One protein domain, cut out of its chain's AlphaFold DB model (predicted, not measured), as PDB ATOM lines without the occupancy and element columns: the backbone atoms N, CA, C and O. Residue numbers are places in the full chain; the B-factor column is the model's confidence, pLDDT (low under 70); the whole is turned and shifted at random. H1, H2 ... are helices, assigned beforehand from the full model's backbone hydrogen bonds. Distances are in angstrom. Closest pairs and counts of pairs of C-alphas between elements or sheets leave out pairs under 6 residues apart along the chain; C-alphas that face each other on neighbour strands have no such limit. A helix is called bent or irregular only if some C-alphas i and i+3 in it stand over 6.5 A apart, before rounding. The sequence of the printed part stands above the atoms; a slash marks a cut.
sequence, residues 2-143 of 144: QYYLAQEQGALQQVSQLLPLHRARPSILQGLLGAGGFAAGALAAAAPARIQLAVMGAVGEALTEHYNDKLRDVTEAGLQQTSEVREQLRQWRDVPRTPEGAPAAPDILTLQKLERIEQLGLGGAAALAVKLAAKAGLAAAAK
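AT A GLANCE: This is residues 2 to 143 of the 144 residues of an uncharacterized protein of Haematococcus lacustris (UniProt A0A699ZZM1). Look for long helix H3 through the middle, with H4 and H6 packed on opposite sides, H2 meeting its first end, H1 set loosely by H4, and small H5 at one end. The 142 printed residues hold six named helices, H1 to H6 in order: all helix, compact with radius of gyration 16.4 A, spanning 49 by 31 by 29 A.

IN THESE COORDINATES: Find C-alpha 2 at (31.942, 34.908, 22.392), where H1 begins, ending at 21. Next come H2, residues 28 to 46, H3, residues 49 to 76 and 40.5 A long, H4, residues 83 to 94, H5, residues 108 to 113, and H6, residues 117 to 141, which is irregular, with C-alphas 119 and 122 standing 9.0 A apart, and which ends at C-alpha 141 at (57.413, 25.241, 17.277).

HOW THE PARTS SIT: Start at hub H3: its closest C-alphas are Ile 51 to Gly 123 of H6, 4.6 A; Thr 64 to Arg 93 of H4, 5.0 A, a hairpin; Gln 52 to Ala 44 of H2, 5.5 A, a hairpin. H2, H3 and H6 form a bundle, helices side by side. O i to N i+4 pairs are within hydrogen-bond range throughout H2 to H5, 14 of 16 in H1, 18 of 21 in H6.

THE WHOLE: The printed part has no cut; H4 to H5 is a long link; pLDDT is under 70 at residues 2, 78 to 82, 108 to 120 and 143.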
ATOM      1  N   GLN A   2      31.368  34.127  21.276       62.19
ATOM      2  CA  GLN A   2      31.942  34.908  22.392       62.19
ATOM      3  C   GLN A   2      32.441  34.046  23.570       62.19
ATOM      4  O   GLN A   2      33.467  34.366  24.160       62.19
ATOM      5  N   TYR A   3      31.766  32.924  23.854       71.19
ATOM      6  CA  TYR A   3      32.162  31.969  24.897       71.19
ATOM      7  C   TYR A   3      33.587  31.414  24.697       71.19
ATOM      8  O   TYR A   3      34.430  31.555  25.577       71.19
ATOM      9  N   TYR A   4      33.885  30.870  23.510       80.00
ATOM     10  CA  TYR A   4      35.213  30.332  23.191       80.00
ATOM     11  C   TYR A   4      36.290  31.420  23.141       80.00
ATOM     12  O   TYR A   4      37.421  31.195  23.555       80.00
ATOM     13  N   LEU A   5      35.939  32.626  22.683       81.88
ATOM     14  CA  LEU A   5      36.892  33.730  22.611       81.88
ATOM     15  C   LEU A   5      37.396  34.146  24.001       81.88
ATOM     16  O   LEU A   5      38.598  34.313  24.183       81.88
ATOM     17  N   ALA A   6      36.496  34.298  24.976       84.69
ATOM     18  CA  ALA A   6      36.874  34.664  26.342       84.69
ATOM     19  C   ALA A   6      37.774  33.596  26.988       84.69
ATOM     20  O   ALA A   6      38.745  33.920  27.671       84.69
ATOM     21  N   GLN A   7      37.480  32.325  26.720       84.50
ATOM     22  CA  GLN A   7      38.258  31.193  27.206       84.50
ATOM     23  C   GLN A   7      39.679  31.161  26.628       84.50
ATOM     24  O   GLN A   7      40.645  31.053  27.383       84.50
ATOM     25  N   GLU A   8      39.822  31.308  25.310       85.56
ATOM     26  CA  GLU A   8      41.131  31.319  24.644       85.56
ATOM     27  C   GLU A   8      41.953  32.563  25.019       85.56
ATOM     28  O   GLU A   8      43.164  32.470  25.211       85.56
ATOM     29  N   GLN A   9      41.311  33.721  25.212       87.12
ATOM     30  CA  GLN A   9      41.988  34.913  25.735       87.12
ATOM     31  C   GLN A   9      42.516  34.697  27.157       87.12
ATOM     32  O   GLN A   9      43.656  35.064  27.442       87.12
ATOM     33  N   GLY A  10      41.725  34.070  28.033       87.38
ATOM     34  CA  GLY A  10      42.162  33.709  29.382       87.38
ATOM     35  C   GLY A  10      43.354  32.747  29.366       87.38
ATOM     36  O   GLY A  10      44.349  32.987  30.049       87.38
ATOM     37  N   ALA A  11      43.302  31.712  28.524       85.75
ATOM     38  CA  ALA A  11      44.413  30.778  28.345       85.75
ATOM     39  C   ALA A  11      45.680  31.487  27.828       85.75
ATOM     40  O   ALA A  11      46.772  31.275  28.354       85.75
ATOM     41  N   LEU A  12      45.547  32.394  26.856       88.38
ATOM     42  CA  LEU A  12      46.668  33.166  26.315       88.38
ATOM     43  C   LEU A  12      47.296  34.109  27.354       88.38
ATOM     44  O   LEU A  12      48.521  34.261  27.390       88.38
ATOM     45  N   GLN A  13      46.489  34.717  28.227       89.62
ATOM     46  CA  GLN A  13      46.992  35.520  29.343       89.62
ATOM     47  C   GLN A  13      47.783  34.667  30.342       89.62
ATOM     48  O   GLN A  13      48.879  35.065  30.734       89.62
ATOM     49  N   GLN A  14      47.277  33.485  30.699       87.69
ATOM     50  CA  GLN A  14      47.978  32.542  31.579       87.69
ATOM     51  C   GLN A  14      49.315  32.091  30.976       87.69
ATOM     52  O   GLN A  14      50.341  32.145  31.650       87.69
ATOM     53  N   VAL A  15      49.341  31.732  29.684       86.81
ATOM     54  CA  VAL A  15      50.592  31.413  28.970       86.81
ATOM     55  C   VAL A  15      51.562  32.590  29.053       86.81
ATOM     56  O   VAL A  15      52.722  32.408  29.408       86.81
ATOM     57  N   SER A  16      51.093  33.809  28.778       85.31
ATOM     58  CA  SER A  16      51.934  35.013  28.773       85.31
ATOM     59  C   SER A  16      52.549  35.325  30.141       85.31
ATOM     60  O   SER A  16      53.647  35.874  30.198       85.31
ATOM     61  N   GLN A  17      51.875  34.954  31.233       86.94
ATOM     62  CA  GLN A  17      52.399  35.070  32.596       86.94
ATOM     63  C   GLN A  17      53.405  33.954  32.930       86.94
ATOM     64  O   GLN A  17      54.409  34.219  33.588       86.94
ATOM     65  N   LEU A  18      53.185  32.731  32.435       83.88
ATOM     66  CA  LEU A  18      54.064  31.578  32.672       83.88
ATOM     67  C   LEU A  18      55.353  31.602  31.827       83.88
ATOM     68  O   LEU A  18      56.407  31.171  32.297       83.88
ATOM     69  N   LEU A  19      55.303  32.123  30.597       83.25
ATOM     70  CA  LEU A  19      56.457  32.214  29.688       83.25
ATOM     71  C   LEU A  19      57.703  32.878  30.320       83.25
ATOM     72  O   LEU A  19      58.774  32.262  30.275       83.25
ATOM     73  N   PRO A  20      57.622  34.081  30.933       81.62
ATOM     74  CA  PRO A  20      58.786  34.718  31.548       81.62
ATOM     75  C   PRO A  20      59.303  33.958  32.778       81.62
ATOM     76  O   PRO A  20      60.518  33.914  32.982       81.62
ATOM     77  N   LEU A  21      58.421  33.315  33.556       82.50
ATOM     78  CA  LEU A  21      58.802  32.525  34.736       82.50
ATOM     79  C   LEU A  21      59.676  31.325  34.357       82.50
ATOM     80  O   LEU A  21      60.651  31.017  35.042       82.50
ATOM     81  N   HIS A  22      59.389  30.708  33.211       79.56
ATOM     82  CA  HIS A  22      60.161  29.588  32.675       79.56
ATOM     83  C   HIS A  22      61.229  30.001  31.651       79.56
ATOM     84  O   HIS A  22      61.831  29.141  31.012       79.56
ATOM     85  N   ARG A  23      61.504  31.309  31.509       79.38
ATOM     86  CA  ARG A  23      62.489  31.880  30.566       79.38
ATOM     87  C   ARG A  23      62.282  31.437  29.110       79.38
ATOM     88  O   ARG A  23      63.232  31.442  28.323       79.38
ATOM     89  N   ALA A  24      61.052  31.090  28.740       74.62
ATOM     90  CA  ALA A  24      60.691  30.745  27.375       74.62
ATOM     91  C   ALA A  24      60.631  32.029  26.534       74.62
ATOM     92  O   ALA A  24      59.905  32.969  26.864       74.62
ATOM     93  N   ARG A  25      61.438  32.104  25.471       75.06
ATOM     94  CA  ARG A  25      61.504  33.282  24.598       75.06
ATOM     95  C   ARG A  25      60.524  33.139  23.431       75.06
ATOM     96  O   ARG A  25      60.463  32.057  22.851       75.06
ATOM     97  N   PRO A  26      59.800  34.209  23.049       70.25
ATOM     98  CA  PRO A  26      58.963  34.182  21.857       70.25
ATOM     99  C   PRO A  26      59.832  33.918  20.622       70.25
ATOM    100  O   PRO A  26      60.813  34.624  20.379       70.25
ATOM    101  N   SER A  27      59.497  32.874  19.867       79.38
ATOM    102  CA  SER A  27      60.228  32.491  18.659       79.38
ATOM    103  C   SER A  27      59.731  33.287  17.449       79.38
ATOM    104  O   SER A  27      58.582  33.721  17.401       79.38
ATOM    105  N   ILE A  28      60.570  33.447  16.417       81.88
ATOM    106  CA  ILE A  28      60.145  34.056  15.137       81.88
ATOM    107  C   ILE A  28      58.950  33.286  14.550       81.88
ATOM    108  O   ILE A  28      58.034  33.873  13.969       81.88
ATOM    109  N   LEU A  29      58.929  31.967  14.762       84.19
ATOM    110  CA  LEU A  29      57.846  31.104  14.319       84.19
ATOM    111  C   LEU A  29      56.507  31.469  14.977       84.19
ATOM    112  O   LEU A  29      55.478  31.357  14.322       84.19
ATOM    113  N   GLN A  30      56.500  31.979  16.214       83.50
ATOM    114  CA  GLN A  30      55.278  32.457  16.865       83.50
ATOM    115  C   GLN A  30      54.618  33.597  16.075       83.50
ATOM    116  O   GLN A  30      53.398  33.599  15.912       83.50
ATOM    117  N   GLY A  31      55.407  34.530  15.531       84.62
ATOM    118  CA  GLY A  31      54.894  35.611  14.684       84.62
ATOM    119  C   GLY A  31      54.312  35.098  13.365       84.62
ATOM    120  O   GLY A  31      53.228  35.516  12.957       84.62
ATOM    121  N   LEU A  32      54.991  34.136  12.732       86.06
ATOM    122  CA  LEU A  32      54.519  33.504  11.494       86.06
ATOM    123  C   LEU A  32      53.227  32.706  11.710       86.06
ATOM    124  O   LEU A  32      52.287  32.834  10.928       86.06
ATOM    125  N   LEU A  33      53.155  31.921  12.785       85.88
ATOM    126  CA  LEU A  33      51.964  31.153  13.144       85.88
ATOM    127  C   LEU A  33      50.801  32.066  13.548       85.88
ATOM    128  O   LEU A  33      49.665  31.778  13.186       85.88
ATOM    129  N   GLY A  34      51.069  33.184  14.228       86.62
ATOM    130  CA  GLY A  34      50.052  34.187  14.551       86.62
ATOM    131  C   GLY A  34      49.438  34.820  13.299       86.62
ATOM    132  O   GLY A  34      48.215  34.860  13.160       86.62
ATOM    133  N   ALA A  35      50.273  35.246  12.346       86.44
ATOM    134  CA  ALA A  35      49.805  35.773  11.063       86.44
ATOM    135  C   ALA A  35      49.047  34.711  10.246       86.44
ATOM    136  O   ALA A  35      47.979  34.993   9.699       86.44
ATOM    137  N   GLY A  36      49.559  33.477  10.218       86.19
ATOM    138  CA  GLY A  36      48.900  32.341   9.575       86.19
ATOM    139  C   GLY A  36      47.535  32.027  10.191       86.19
ATOM    140  O   GLY A  36      46.563  31.837   9.463       86.19
ATOM    141  N   GLY A  37      47.430  32.050  11.522       85.69
ATOM    142  CA  GLY A  37      46.178  31.859  12.252       85.69
ATOM    143  C   GLY A  37      45.160  32.965  11.980       85.69
ATOM    144  O   GLY A  37      43.987  32.673  11.754       85.69
ATOM    145  N   PHE A  38      45.598  34.228  11.920       88.06
ATOM    146  CA  PHE A  38      44.727  35.352  11.568       88.06
ATOM    147  C   PHE A  38      44.180  35.227  10.139       88.06
ATOM    148  O   PHE A  38      42.974  35.355   9.923       88.06
ATOM    149  N   ALA A  39      45.046  34.913   9.171       88.12
ATOM    150  CA  ALA A  39      44.638  34.694   7.787       88.12
ATOM    151  C   ALA A  39      43.667  33.508   7.664       88.12
ATOM    152  O   ALA A  39      42.623  33.627   7.024       88.12
ATOM    153  N   ALA A  40      43.961  32.388   8.332       85.31
ATOM    154  CA  ALA A  40      43.073  31.231   8.378       85.31
ATOM    155  C   ALA A  40      41.713  31.572   9.010       85.31
ATOM    156  O   ALA A  40      40.681  31.142   8.500       85.31
ATOM    157  N   GLY A  41      41.693  32.386  10.069       85.31
ATOM    158  CA  GLY A  41      40.467  32.874  10.701       85.31
ATOM    159  C   GLY A  41      39.623  33.746   9.769       85.31
ATOM    160  O   GLY A  41      38.415  33.537   9.666       85.31
ATOM    161  N   ALA A  42      40.249  34.671   9.038       88.19
ATOM    162  CA  ALA A  42      39.565  35.509   8.053       88.19
ATOM    163  C   ALA A  42      38.975  34.678   6.899       88.19
ATOM    164  O   ALA A  42      37.825  34.883   6.506       88.19
ATOM    165  N   LEU A  43      39.731  33.694   6.401       85.81
ATOM    166  CA  LEU A  43      39.260  32.762   5.374       85.81
ATOM    167  C   LEU A  43      38.109  31.888   5.884       85.81
ATOM    168  O   LEU A  43      37.116  31.709   5.180       85.81
ATOM    169  N   ALA A  44      38.208  31.377   7.113       84.81
ATOM    170  CA  ALA A  44      37.143  30.600   7.731       84.81
ATOM    171  C   ALA A  44      35.872  31.444   7.898       84.81
ATOM    172  O   ALA A  44      34.795  30.978   7.542       84.81
ATOM    173  N   ALA A  45      35.979  32.699   8.341       86.06
ATOM    174  CA  ALA A  45      34.830  33.594   8.491       86.06
ATOM    175  C   ALA A  45      34.078  33.844   7.169       86.06
ATOM    176  O   ALA A  45      32.857  33.994   7.177       86.06
ATOM    177  N   ALA A  46      34.789  33.840   6.037       88.50
ATOM    178  CA  ALA A  46      34.193  33.946   4.706       88.50
ATOM    179  C   ALA A  46      33.612  32.616   4.177       88.50
ATOM    180  O   ALA A  46      32.851  32.613   3.208       88.50
ATOM    181  N   ALA A  47      33.955  31.477   4.785       87.50
ATOM    182  CA  ALA A  47      33.489  30.161   4.364       87.50
ATOM    183  C   ALA A  47      32.049  29.871   4.845       87.50
ATOM    184  O   ALA A  47      31.591  30.449   5.826       87.50
ATOM    185  N   PRO A  48      31.316  28.932   4.217       88.75
ATOM    186  CA  PRO A  48      29.998  28.508   4.691       88.75
ATOM    187  C   PRO A  48      30.023  27.945   6.123       88.75
ATOM    188  O   PRO A  48      30.978  27.267   6.504       88.75
ATOM    189  N   ALA A  49      28.926  28.109   6.871       86.06
ATOM    190  CA  ALA A  49      28.812  27.704   8.283       86.06
ATOM    191  C   ALA A  49      29.242  26.250   8.568       86.06
ATOM    192  O   ALA A  49      29.923  25.978   9.552       86.06
ATOM    193  N   ARG A  50      28.924  25.310   7.669       84.31
ATOM    194  CA  ARG A  50      29.354  23.902   7.778       84.31
ATOM    195  C   ARG A  50      30.878  23.726   7.757       84.31
ATOM    196  O   ARG A  50      31.407  22.878   8.464       84.31
ATOM    197  N   ILE A  51      31.580  24.529   6.955       84.81
ATOM    198  CA  ILE A  51      33.044  24.501   6.859       84.81
ATOM    199  C   ILE A  51      33.643  25.196   8.079       84.81
ATOM    200  O   ILE A  51      34.589  24.678   8.657       84.81
ATOM    201  N   GLN A  52      33.054  26.311   8.522       86.00
ATOM    202  CA  GLN A  52      33.461  26.988   9.756       86.00
ATOM    203  C   GLN A  52      33.431  26.043  10.958       86.00
ATOM    204  O   GLN A  52      34.426  25.928  11.669       86.00
ATOM    205  N   LEU A  53      32.317  25.332  11.152       86.25
ATOM    206  CA  LEU A  53      32.162  24.373  12.244       86.25
ATOM    207  C   LEU A  53      33.194  23.244  12.155       86.25
ATOM    208  O   LEU A  53      33.824  22.928  13.158       86.25
ATOM    209  N   ALA A  54      33.419  22.691  10.959       86.06
ATOM    210  CA  ALA A  54      34.408  21.637  10.741       86.06
ATOM    211  C   ALA A  54      35.847  22.109  11.030       86.06
ATOM    212  O   ALA A  54      36.610  21.407  11.685       86.06
ATOM    213  N   VAL A  55      36.206  23.319  10.592       85.25
ATOM    214  CA  VAL A  55      37.522  23.926  10.845       85.25
ATOM    215  C   VAL A  55      37.720  24.203  12.336       85.25
ATOM    216  O   VAL A  55      38.755  23.841  12.884       85.25
ATOM    217  N   MET A  56      36.734  24.797  13.013       86.88
ATOM    218  CA  MET A  56      36.816  25.078  14.453       86.88
ATOM    219  C   MET A  56      36.882  23.791  15.280       86.88
ATOM    220  O   MET A  56      37.677  23.709  16.215       86.88
ATOM    221  N   GLY A  57      36.104  22.769  14.910       87.81
ATOM    222  CA  GLY A  57      36.176  21.452  15.538       87.81
ATOM    223  C   GLY A  57      37.548  20.803  15.364       87.81
ATOM    224  O   GLY A  57      38.139  20.361  16.344       87.81
ATOM    225  N   ALA A  58      38.100  20.838  14.150       87.44
ATOM    226  CA  ALA A  58      39.425  20.301  13.853       87.44
ATOM    227  C   ALA A  58      40.554  21.009  14.619       87.44
ATOM    228  O   ALA A  58      41.479  20.353  15.099       87.44
ATOM    229  N   VAL A  59      40.488  22.339  14.751       87.94
ATOM    230  CA  VAL A  59      41.446  23.115  15.557       87.94
ATOM    231  C   VAL A  59      41.319  22.763  17.038       87.94
ATOM    232  O   VAL A  59      42.334  22.527  17.690       87.94
ATOM    233  N   GLY A  60      40.090  22.692  17.562       88.25
ATOM    234  CA  GLY A  60      39.837  22.306  18.949       88.25
ATOM    235  C   GLY A  60      40.398  20.922  19.272       88.25
ATOM    236  O   GLY A  60      41.097  20.756  20.268       88.25
ATOM    237  N   GLU A  61      40.172  19.956  18.383       88.44
ATOM    238  CA  GLU A  61      40.696  18.595  18.499       88.44
ATOM    239  C   GLU A  61      42.233  18.566  18.460       88.44
ATOM    240  O   GLU A  61      42.862  17.960  19.327       88.44
ATOM    241  N   ALA A  62      42.854  19.288  17.520       88.31
ATOM    242  CA  ALA A  62      44.311  19.394  17.431       88.31
ATOM    243  C   ALA A  62      44.942  20.003  18.697       88.31
ATOM    244  O   ALA A  62      46.006  19.558  19.128       88.31
ATOM    245  N   LEU A  63      44.293  21.004  19.303       88.25
ATOM    246  CA  LEU A  63      44.745  21.624  20.551       88.25
ATOM    247  C   LEU A  63      44.624  20.668  21.741       88.25
ATOM    248  O   LEU A  63      45.566  20.545  22.522       88.25
ATOM    249  N   THR A  64      43.494  19.972  21.879       90.12
ATOM    250  CA  THR A  64      43.306  18.986  22.952       90.12
ATOM    251  C   THR A  64      44.329  17.854  22.852       90.12
ATOM    252  O   THR A  64      44.937  17.496  23.862       90.12
ATOM    253  N   GLU A  65      44.577  17.340  21.644       89.88
ATOM    254  CA  GLU A  65      45.638  16.358  21.395       89.88
ATOM    255  C   GLU A  65      47.015  16.920  21.781       89.88
ATOM    256  O   GLU A  65      47.754  16.271  22.518       89.88
ATOM    257  N   HIS A  66      47.332  18.156  21.383       89.50
ATOM    258  CA  HIS A  66      48.607  18.793  21.714       89.50
ATOM    259  C   HIS A  66      48.852  18.908  23.224       89.50
ATOM    260  O   HIS A  66      49.940  18.581  23.700       89.50
ATOM    261  N   TYR A  67      47.854  19.344  23.997       90.12
ATOM    262  CA  TYR A  67      47.992  19.430  25.453       90.12
ATOM    263  C   TYR A  67      48.114  18.054  26.104       90.12
ATOM    264  O   TYR A  67      48.872  17.893  27.062       90.12
ATOM    265  N   ASN A  68      47.406  17.051  25.580       90.94
ATOM    266  CA  ASN A  68      47.526  15.682  26.061       90.94
ATOM    267  C   ASN A  68      48.929  15.107  25.814       90.94
ATOM    268  O   ASN A  68      49.526  14.542  26.732       90.94
ATOM    269  N   ASP A  69      49.484  15.319  24.621       90.31
ATOM    270  CA  ASP A  69      50.853  14.918  24.290       90.31
ATOM    271  C   ASP A  69      51.866  15.648  25.185       90.31
ATOM    272  O   ASP A  69      52.765  15.026  25.744       90.31
ATOM    273  N   LYS A  70      51.673  16.948  25.444       87.62
ATOM    274  CA  LYS A  70      52.551  17.707  26.352       87.62
ATOM    275  C   LYS A  70      52.478  17.236  27.803       87.62
ATOM    276  O   LYS A  70      53.502  17.199  28.481       87.62
ATOM    277  N   LEU A  71      51.303  16.844  28.295       88.56
ATOM    278  CA  LEU A  71      51.168  16.232  29.624       88.56
ATOM    279  C   LEU A  71      51.907  14.898  29.718       88.56
ATOM    280  O   LEU A  71      52.500  14.597  30.759       88.56
ATOM    281  N   ARG A  72      51.864  14.110  28.643       88.06
ATOM    282  CA  ARG A  72      52.601  12.856  28.533       88.06
ATOM    283  C   ARG A  72      54.108  13.110  28.544       88.06
ATOM    284  O   ARG A  72      54.774  12.549  29.409       88.06
ATOM    285  N   ASP A  73      54.605  14.022  27.709       86.75
ATOM    286  CA  ASP A  73      56.019  14.427  27.663       86.75
ATOM    287  C   ASP A  73      56.530  14.848  29.056       86.75
ATOM    288  O   ASP A  73      57.570  14.385  29.523       86.75
ATOM    289  N   VAL A  74      55.773  15.703  29.761       83.56
ATOM    290  CA  VAL A  74      56.135  16.204  31.103       83.56
ATOM    291  C   VAL A  74      56.169  15.082  32.145       83.56
ATOM    292  O   VAL A  74      56.986  15.113  33.070       83.56
ATOM    293  N   THR A  75      55.281  14.096  32.011       83.19
ATOM    294  CA  THR A  75      55.192  12.947  32.918       83.19
ATOM    295  C   THR A  75      56.333  11.960  32.672       83.19
ATOM    296  O   THR A  75      56.981  11.535  33.628       83.19
ATOM    297  N   GLU A  76      56.615  11.633  31.408       84.38
ATOM    298  CA  GLU A  76      57.690  10.717  31.003       84.38
ATOM    299  C   GLU A  76      59.081  11.291  31.311       84.38
ATOM    300  O   GLU A  76      59.966  10.561  31.754       84.38
ATOM    301  N   ALA A  77      59.268  12.607  31.176       78.62
ATOM    302  CA  ALA A  77      60.528  13.278  31.496       78.62
ATOM    303  C   ALA A  77      60.831  13.371  33.009       78.62
ATOM    304  O   ALA A  77      61.869  13.908  33.394       78.62
ATOM    305  N   GLY A  78      59.936  12.899  33.888       69.06
ATOM    306  CA  GLY A  78      60.149  12.926  35.340       69.06
ATOM    307  C   GLY A  78      60.231  14.338  35.933       69.06
ATOM    308  O   GLY A  78      60.704  14.512  37.058       69.06
ATOM    309  N   LEU A  79      59.763  15.354  35.198       64.88
ATOM    310  CA  LEU A  79      59.816  16.767  35.577       64.88
ATOM    311  C   LEU A  79      58.771  17.060  36.666       64.88
ATOM    312  O   LEU A  79      57.710  17.640  36.429       64.88
ATOM    313  N   GLN A  80      59.051  16.611  37.893       55.53
ATOM    314  CA  GLN A  80      58.208  16.843  39.072       55.53
ATOM    315  C   GLN A  80      58.202  18.302  39.545       55.53
ATOM    316  O   GLN A  80      57.256  18.716  40.205       55.53
ATOM    317  N   GLN A  81      59.202  19.101  39.156       53.09
ATOM    318  CA  GLN A  81      59.334  20.508  39.555       53.09
ATOM    319  C   GLN A  81      58.369  21.472  38.844       53.09
ATOM    320  O   GLN A  81      58.357  22.655  39.160       53.09
ATOM    321  N   THR A  82      57.547  20.997  37.904       61.84
ATOM    322  CA  THR A  82      56.590  21.834  37.156       61.84
ATOM    323  C   THR A  82      55.144  21.425  37.445       61.84
ATOM    324  O   THR A  82      54.340  21.236  36.532       61.84
ATOM    325  N   SER A  83      54.809  21.229  38.726       71.75
ATOM    326  CA  SER A  83      53.440  20.906  39.160       71.75
ATOM    327  C   SER A  83      52.423  21.924  38.641       71.75
ATOM    328  O   SER A  83      51.381  21.520  38.135       71.75
ATOM    329  N   GLU A  84      52.774  23.211  38.659       81.31
ATOM    330  CA  GLU A  84      51.933  24.314  38.179       81.31
ATOM    331  C   GLU A  84      51.667  24.241  36.667       81.31
ATOM    332  O   GLU A  84      50.517  24.207  36.240       81.31
ATOM    333  N   VAL A  85      52.708  24.112  35.833       82.12
ATOM    334  CA  VAL A  85      52.534  23.982  34.369       82.12
ATOM    335  C   VAL A  85      51.764  22.714  34.018       82.12
ATOM    336  O   VAL A  85      50.944  22.721  33.104       82.12
ATOM    337  N   ARG A  86      51.988  21.617  34.744       85.00
ATOM    338  CA  ARG A  86      51.253  20.368  34.528       85.00
ATOM    339  C   ARG A  86      49.774  20.517  34.861       85.00
ATOM    340  O   ARG A  86      48.930  20.008  34.126       85.00
ATOM    341  N   GLU A  87      49.457  21.186  35.961       87.25
ATOM    342  CA  GLU A  87      48.078  21.481  36.330       87.25
ATOM    343  C   GLU A  87      47.421  22.386  35.287       87.25
ATOM    344  O   GLU A  87      46.318  22.090  34.828       87.25
ATOM    345  N   GLN A  88      48.145  23.396  34.805       88.38
ATOM    346  CA  GLN A  88      47.654  24.295  33.772       88.38
ATOM    347  C   GLN A  88      47.415  23.584  32.430       88.38
ATOM    348  O   GLN A  88      46.363  23.756  31.818       88.38
ATOM    349  N   LEU A  89      48.339  22.718  31.998       88.38
ATOM    350  CA  LEU A  89      48.174  21.883  30.804       88.38
ATOM    351  C   LEU A  89      46.968  20.941  30.931       88.38
ATOM    352  O   LEU A  89      46.265  20.712  29.947       88.38
ATOM    353  N   ARG A  90      46.698  20.411  32.132       89.25
ATOM    354  CA  ARG A  90      45.512  19.581  32.399       89.25
ATOM    355  C   ARG A  90      44.232  20.396  32.276       89.25
ATOM    356  O   ARG A  90      43.330  19.975  31.557       89.25
ATOM    357  N   GLN A  91      44.184  21.572  32.899       90.31
ATOM    358  CA  GLN A  91      43.050  22.487  32.768       90.31
ATOM    359  C   GLN A  91      42.803  22.845  31.303       90.31
ATOM    360  O   GLN A  91      41.672  22.769  30.833       90.31
ATOM    361  N   TRP A  92      43.856  23.175  30.549       89.12
ATOM    362  CA  TRP A  92      43.706  23.464  29.132       89.12
ATOM    363  C   TRP A  92      43.262  22.239  28.344       89.12
ATOM    364  O   TRP A  92      42.398  22.411  27.505       89.12
ATOM    365  N   ARG A  93      43.747  21.022  28.593       88.31
ATOM    366  CA  ARG A  93      43.252  19.820  27.894       88.31
ATOM    367  C   ARG A  93      41.755  19.584  28.126       88.31
ATOM    368  O   ARG A  93      41.045  19.266  27.176       88.31
ATOM    369  N   ASP A  94      41.294  19.744  29.365       88.94
ATOM    370  CA  ASP A  94      39.931  19.389  29.785       88.94
ATOM    371  C   ASP A  94      38.881  20.446  29.390       88.94
ATOM    372  O   ASP A  94      37.676  20.214  29.485       88.94
ATOM    373  N   VAL A  95      39.331  21.604  28.904       86.38
ATOM    374  CA  VAL A  95      38.465  22.650  28.360       86.38
ATOM    375  C   VAL A  95      37.762  22.172  27.073       86.38
ATOM    376  O   VAL A  95      38.435  21.798  26.106       86.38
ATOM    377  N   PRO A  96      36.417  22.248  27.000       82.81
ATOM    378  CA  PRO A  96      35.679  21.917  25.787       82.81
ATOM    379  C   PRO A  96      35.881  22.998  24.715       82.81
ATOM    380  O   PRO A  96      35.475  24.143  24.901       82.81
ATOM    381  N   ARG A  97      36.481  22.632  23.574       79.81
ATOM    382  CA  ARG A  97      36.766  23.554  22.447       79.81
ATOM    383  C   ARG A  97      35.990  23.272  21.173       79.81
ATOM    384  O   ARG A  97      35.943  24.115  20.283       79.81
ATOM    385  N   THR A  98      35.401  22.091  21.067       80.81
ATOM    386  CA  THR A  98      34.676  21.682  19.868       80.81
ATOM    387  C   THR A  98      33.275  22.297  19.896       80.81
ATOM    388  O   THR A  98      32.546  22.075  20.866       80.81
ATOM    389  N   PRO A  99      32.877  23.073  18.870       79.06
ATOM    390  CA  PRO A  99      31.510  23.570  18.758       79.06
ATOM    391  C   PRO A  99      30.509  22.414  18.678       79.06
ATOM    392  O   PRO A  99      30.778  21.408  18.017       79.06
ATOM    393  N   GLU A 100      29.338  22.564  19.295       74.00
ATOM    394  CA  GLU A 100      28.260  21.583  19.141       74.00
ATOM    395  C   GLU A 100      27.897  21.403  17.658       74.00
ATOM    396  O   GLU A 100      27.717  22.371  16.917       74.00
ATOM    397  N   GLY A 101      27.825  20.147  17.213       72.62
ATOM    398  CA  GLY A 101      27.537  19.803  15.819       72.62
ATOM    399  C   GLY A 101      28.718  19.947  14.852       72.62
ATOM    400  O   GLY A 101      28.535  19.733  13.652       72.62
ATOM    401  N   ALA A 102      29.925  20.278  15.327       78.12
ATOM    402  CA  ALA A 102      31.117  20.212  14.490       78.12
ATOM    403  C   ALA A 102      31.443  18.745  14.136       78.12
ATOM    404  O   ALA A 102      31.540  17.909  15.038       78.12
ATOM    405  N   PRO A 103      31.619  18.405  12.845       76.81
ATOM    406  CA  PRO A 103      32.069  17.073  12.467       76.81
ATOM    407  C   PRO A 103      33.502  16.858  12.963       76.81
ATOM    408  O   PRO A 103      34.339  17.755  12.841       76.81
ATOM    409  N   ALA A 104      33.785  15.670  13.501       72.88
ATOM    410  CA  ALA A 104      35.148  15.288  13.863       72.88
ATOM    411  C   ALA A 104      36.051  15.344  12.623       72.88
ATOM    412  O   ALA A 104      35.618  14.987  11.518       72.88
ATOM    413  N   ALA A 105      37.295  15.795  12.797       75.50
ATOM    414  CA  ALA A 105      38.241  15.763  11.694       75.50
ATOM    415  C   ALA A 105      38.456  14.300  11.264       75.50
ATOM    416  O   ALA A 105      38.506  13.409  12.113       75.50
ATOM    417  N   PRO A 106      38.561  14.015   9.955       73.19
ATOM    418  CA  PRO A 106      38.701  12.644   9.490       73.19
ATOM    419  C   PRO A 106      40.025  12.051   9.995       73.19
ATOM    420  O   PRO A 106      41.103  12.585   9.735       73.19
ATOM    421  N   ASP A 107      39.918  10.957  10.744       73.38
ATOM    422  CA  ASP A 107      41.039  10.197  11.286       73.38
ATOM    423  C   ASP A 107      41.626   9.225  10.243       73.38
ATOM    424  O   ASP A 107      41.016   8.925   9.218       73.38
ATOM    425  N   ILE A 108      42.811   8.672  10.497       68.88
ATOM    426  CA  ILE A 108      43.501   7.757   9.571       68.88
ATOM    427  C   ILE A 108      42.610   6.560   9.206       68.88
ATOM    428  O   ILE A 108      42.591   6.124   8.057       68.88
ATOM    429  N   LEU A 109      41.813   6.066  10.154       66.56
ATOM    430  CA  LEU A 109      40.865   4.977   9.916       66.56
ATOM    431  C   LEU A 109      39.694   5.385   9.015       66.56
ATOM    432  O   LEU A 109      39.195   4.553   8.257       66.56
ATOM    433  N   THR A 110      39.235   6.639   9.077       68.75
ATOM    434  CA  THR A 110      38.204   7.119   8.148       68.75
ATOM    435  C   THR A 110      38.805   7.370   6.772       68.75
ATOM    436  O   THR A 110      38.186   7.000   5.783       68.75
ATOM    437  N   LEU A 111      40.045   7.862   6.692       69.12
ATOM    438  CA  LEU A 111      40.793   8.002   5.439       69.12
ATOM    439  C   LEU A 111      41.063   6.661   4.753       69.12
ATOM    440  O   LEU A 111      40.958   6.581   3.535       69.12
ATOM    441  N   GLN A 112      41.346   5.600   5.510       69.94
ATOM    442  CA  GLN A 112      41.509   4.247   4.964       69.94
ATOM    443  C   GLN A 112      40.198   3.650   4.440       69.94
ATOM    444  O   GLN A 112      40.217   2.872   3.491       69.94
ATOM    445  N   LYS A 113      39.061   3.994   5.057       67.12
ATOM    446  CA  LYS A 113      37.728   3.540   4.625       67.12
ATOM    447  C   LYS A 113      37.176   4.338   3.442       67.12
ATOM    448  O   LYS A 113      36.234   3.887   2.799       67.12
ATOM    449  N   LEU A 114      37.729   5.517   3.169       64.50
ATOM    450  CA  LEU A 114      37.339   6.347   2.039       64.50
ATOM    451  C   LEU A 114      38.021   5.826   0.774       64.50
ATOM    452  O   LEU A 114      39.197   6.080   0.532       64.50
ATOM    453  N   GLU A 115      37.262   5.129  -0.071       59.78
ATOM    454  CA  GLU A 115      37.758   4.637  -1.364       59.78
ATOM    455  C   GLU A 115      38.158   5.780  -2.323       59.78
ATOM    456  O   GLU A 115      38.951   5.568  -3.242       59.78
ATOM    457  N   ARG A 116      37.642   7.006  -2.114       60.78
ATOM    458  CA  ARG A 116      38.039   8.230  -2.836       60.78
ATOM    459  C   ARG A 116      37.978   9.479  -1.960       60.78
ATOM    460  O   ARG A 116      37.014   9.693  -1.227       60.78
ATOM    461  N   ILE A 117      38.945  10.377  -2.167       59.91
ATOM    462  CA  ILE A 117      39.035  11.707  -1.530       59.91
ATOM    463  C   ILE A 117      37.785  12.570  -1.806       59.91
ATOM    464  O   ILE A 117      37.425  13.417  -0.996       59.91
ATOM    465  N   GLU A 118      37.064  12.323  -2.903       58.62
ATOM    466  CA  GLU A 118      35.827  13.038  -3.258       58.62
ATOM    467  C   GLU A 118      34.691  12.852  -2.231       58.62
ATOM    468  O   GLU A 118      33.856  13.742  -2.072       58.62
ATOM    469  N   GLN A 119      34.681  11.743  -1.481       60.72
ATOM    470  CA  GLN A 119      33.679  11.468  -0.439       60.72
ATOM    471  C   GLN A 119      33.926  12.251   0.860       60.72
ATOM    472  O   GLN A 119      33.033  12.362   1.698       60.72
ATOM    473  N   LEU A 120      35.118  12.835   1.021       68.81
ATOM    474  CA  LEU A 120      35.507  13.622   2.194       68.81
ATOM    475  C   LEU A 120      34.666  14.909   2.326       68.81
ATOM    476  O   LEU A 120      34.551  15.482   3.411       68.81
ATOM    477  N   GLY A 121      34.068  15.362   1.214       75.88
ATOM    478  CA  GLY A 121      33.364  16.636   1.112       75.88
ATOM    479  C   GLY A 121      34.288  17.839   1.352       75.88
ATOM    480  O   GLY A 121      35.361  17.742   1.948       75.88
ATOM    481  N   LEU A 122      33.868  19.030   0.918       78.62
ATOM    482  CA  LEU A 122      34.674  20.250   1.099       78.62
ATOM    483  C   LEU A 122      34.943  20.577   2.581       78.62
ATOM    484  O   LEU A 122      36.007  21.087   2.916       78.62
ATOM    485  N   GLY A 123      33.997  20.262   3.474       78.06
ATOM    486  CA  GLY A 123      34.153  20.480   4.916       78.06
ATOM    487  C   GLY A 123      35.172  19.538   5.564       78.06
ATOM    488  O   GLY A 123      36.023  20.005   6.317       78.06
ATOM    489  N   GLY A 124      35.130  18.241   5.241       81.00
ATOM    490  CA  GLY A 124      36.072  17.254   5.780       81.00
ATOM    491  C   GLY A 124      37.490  17.446   5.244       81.00
ATOM    492  O   GLY A 124      38.448  17.348   6.007       81.00
ATOM    493  N   ALA A 125      37.628  17.814   3.965       81.81
ATOM    494  CA  ALA A 125      38.918  18.165   3.369       81.81
ATOM    495  C   ALA A 125      39.559  19.384   4.042       81.81
ATOM    496  O   ALA A 125      40.735  19.343   4.404       81.81
ATOM    497  N   ALA A 126      38.779  20.446   4.260       82.62
ATOM    498  CA  ALA A 126      39.255  21.638   4.954       82.62
ATOM    499  C   ALA A 126      39.644  21.333   6.409       82.62
ATOM    500  O   ALA A 126      40.721  21.730   6.850       82.62
ATOM    501  N   ALA A 127      38.809  20.586   7.138       83.69
ATOM    502  CA  ALA A 127      39.082  20.173   8.513       83.69
ATOM    503  C   ALA A 127      40.380  19.360   8.630       83.69
ATOM    504  O   ALA A 127      41.215  19.653   9.484       83.69
ATOM    505  N   LEU A 128      40.591  18.388   7.737       84.19
ATOM    506  CA  LEU A 128      41.818  17.595   7.695       84.19
ATOM    507  C   LEU A 128      43.048  18.460   7.427       84.19
ATOM    508  O   LEU A 128      44.035  18.369   8.154       84.19
ATOM    509  N   ALA A 129      42.985  19.304   6.393       85.19
ATOM    510  CA  ALA A 129      44.089  20.181   6.026       85.19
ATOM    511  C   ALA A 129      44.474  21.099   7.192       85.19
ATOM    512  O   ALA A 129      45.656  21.240   7.504       85.19
ATOM    513  N   VAL A 130      43.479  21.659   7.886       86.81
ATOM    514  CA  VAL A 130      43.703  22.497   9.066       86.81
ATOM    515  C   VAL A 130      44.281  21.693  10.230       86.81
ATOM    516  O   VAL A 130      45.262  22.140  10.820       86.81
ATOM    517  N   LYS A 131      43.752  20.500  10.542       86.00
ATOM    518  CA  LYS A 131      44.286  19.643  11.620       86.00
ATOM    519  C   LYS A 131      45.752  19.283  11.367       86.00
ATOM    520  O   LYS A 131      46.581  19.393  12.271       86.00
ATOM    521  N   LEU A 132      46.089  18.904  10.134       86.50
ATOM    522  CA  LEU A 132      47.460  18.578   9.735       86.50
ATOM    523  C   LEU A 132      48.382  19.800   9.806       86.50
ATOM    524  O   LEU A 132      49.478  19.700  10.358       86.50
ATOM    525  N   ALA A 133      47.937  20.955   9.303       85.25
ATOM    526  CA  ALA A 133      48.705  22.195   9.363       85.25
ATOM    527  C   ALA A 133      48.952  22.644  10.812       85.25
ATOM    528  O   ALA A 133      50.075  23.011  11.157       85.25
ATOM    529  N   ALA A 134      47.936  22.553  11.678       85.50
ATOM    530  CA  ALA A 134      48.054  22.860  13.100       85.50
ATOM    531  C   ALA A 134      49.068  21.934  13.786       85.50
ATOM    532  O   ALA A 134      49.987  22.416  14.448       85.50
ATOM    533  N   LYS A 135      48.976  20.615  13.561       86.00
ATOM    534  CA  LYS A 135      49.952  19.647  14.087       86.00
ATOM    535  C   LYS A 135      51.373  19.932  13.613       86.00
ATOM    536  O   LYS A 135      52.293  19.937  14.427       86.00
ATOM    537  N   ALA A 136      51.560  20.185  12.319       85.38
ATOM    538  CA  ALA A 136      52.872  20.482  11.755       85.38
ATOM    539  C   ALA A 136      53.460  21.781  12.332       85.38
ATOM    540  O   ALA A 136      54.629  21.803  12.717       85.38
ATOM    541  N   GLY A 137      52.649  22.837  12.450       83.19
ATOM    542  CA  GLY A 137      53.056  24.109  13.048       83.19
ATOM    543  C   GLY A 137      53.461  23.966  14.515       83.19
ATOM    544  O   GLY A 137      54.521  24.451  14.909       83.19
ATOM    545  N   LEU A 138      52.672  23.235  15.308       82.88
ATOM    546  CA  LEU A 138      52.973  22.953  16.717       82.88
ATOM    547  C   LEU A 138      54.239  22.101  16.875       82.88
ATOM    548  O   LEU A 138      55.073  22.383  17.734       82.88
ATOM    549  N   ALA A 139      54.423  21.088  16.028       83.06
ATOM    550  CA  ALA A 139      55.620  20.252  16.039       83.06
ATOM    551  C   ALA A 139      56.883  21.033  15.639       83.06
ATOM    552  O   ALA A 139      57.947  20.810  16.217       83.06
ATOM    553  N   ALA A 140      56.777  21.953  14.677       81.19
ATOM    554  CA  ALA A 140      57.874  22.841  14.299       81.19
ATOM    555  C   ALA A 140      58.223  23.817  15.434       81.19
ATOM    556  O   ALA A 140      59.400  24.024  15.715       81.19
ATOM    557  N   ALA A 141      57.216  24.355  16.130       76.00
ATOM    558  CA  ALA A 141      57.413  25.241  17.277       76.00
ATOM    559  C   ALA A 141      58.040  24.545  18.487       76.00
ATOM    560  O   ALA A 141      58.762  25.185  19.237       76.00
ATOM    561  N   ALA A 142      57.816  23.242  18.661       70.50
ATOM    562  CA  ALA A 142      58.437  22.471  19.736       70.50
ATOM    563  C   ALA A 142      59.934  22.167  19.509       70.50
ATOM    564  O   ALA A 142      60.594  21.701  20.435       70.50
ATOM    565  N   LYS A 143      60.460  22.367  18.291       67.75
ATOM    566  CA  LYS A 143      61.847  22.038  17.906       67.75
ATOM    567  C   LYS A 143      62.782  23.254  17.808       67.75
ATOM    568  O   LYS A 143      63.959  23.060  17.509       67.75
TER     569      LYS A 143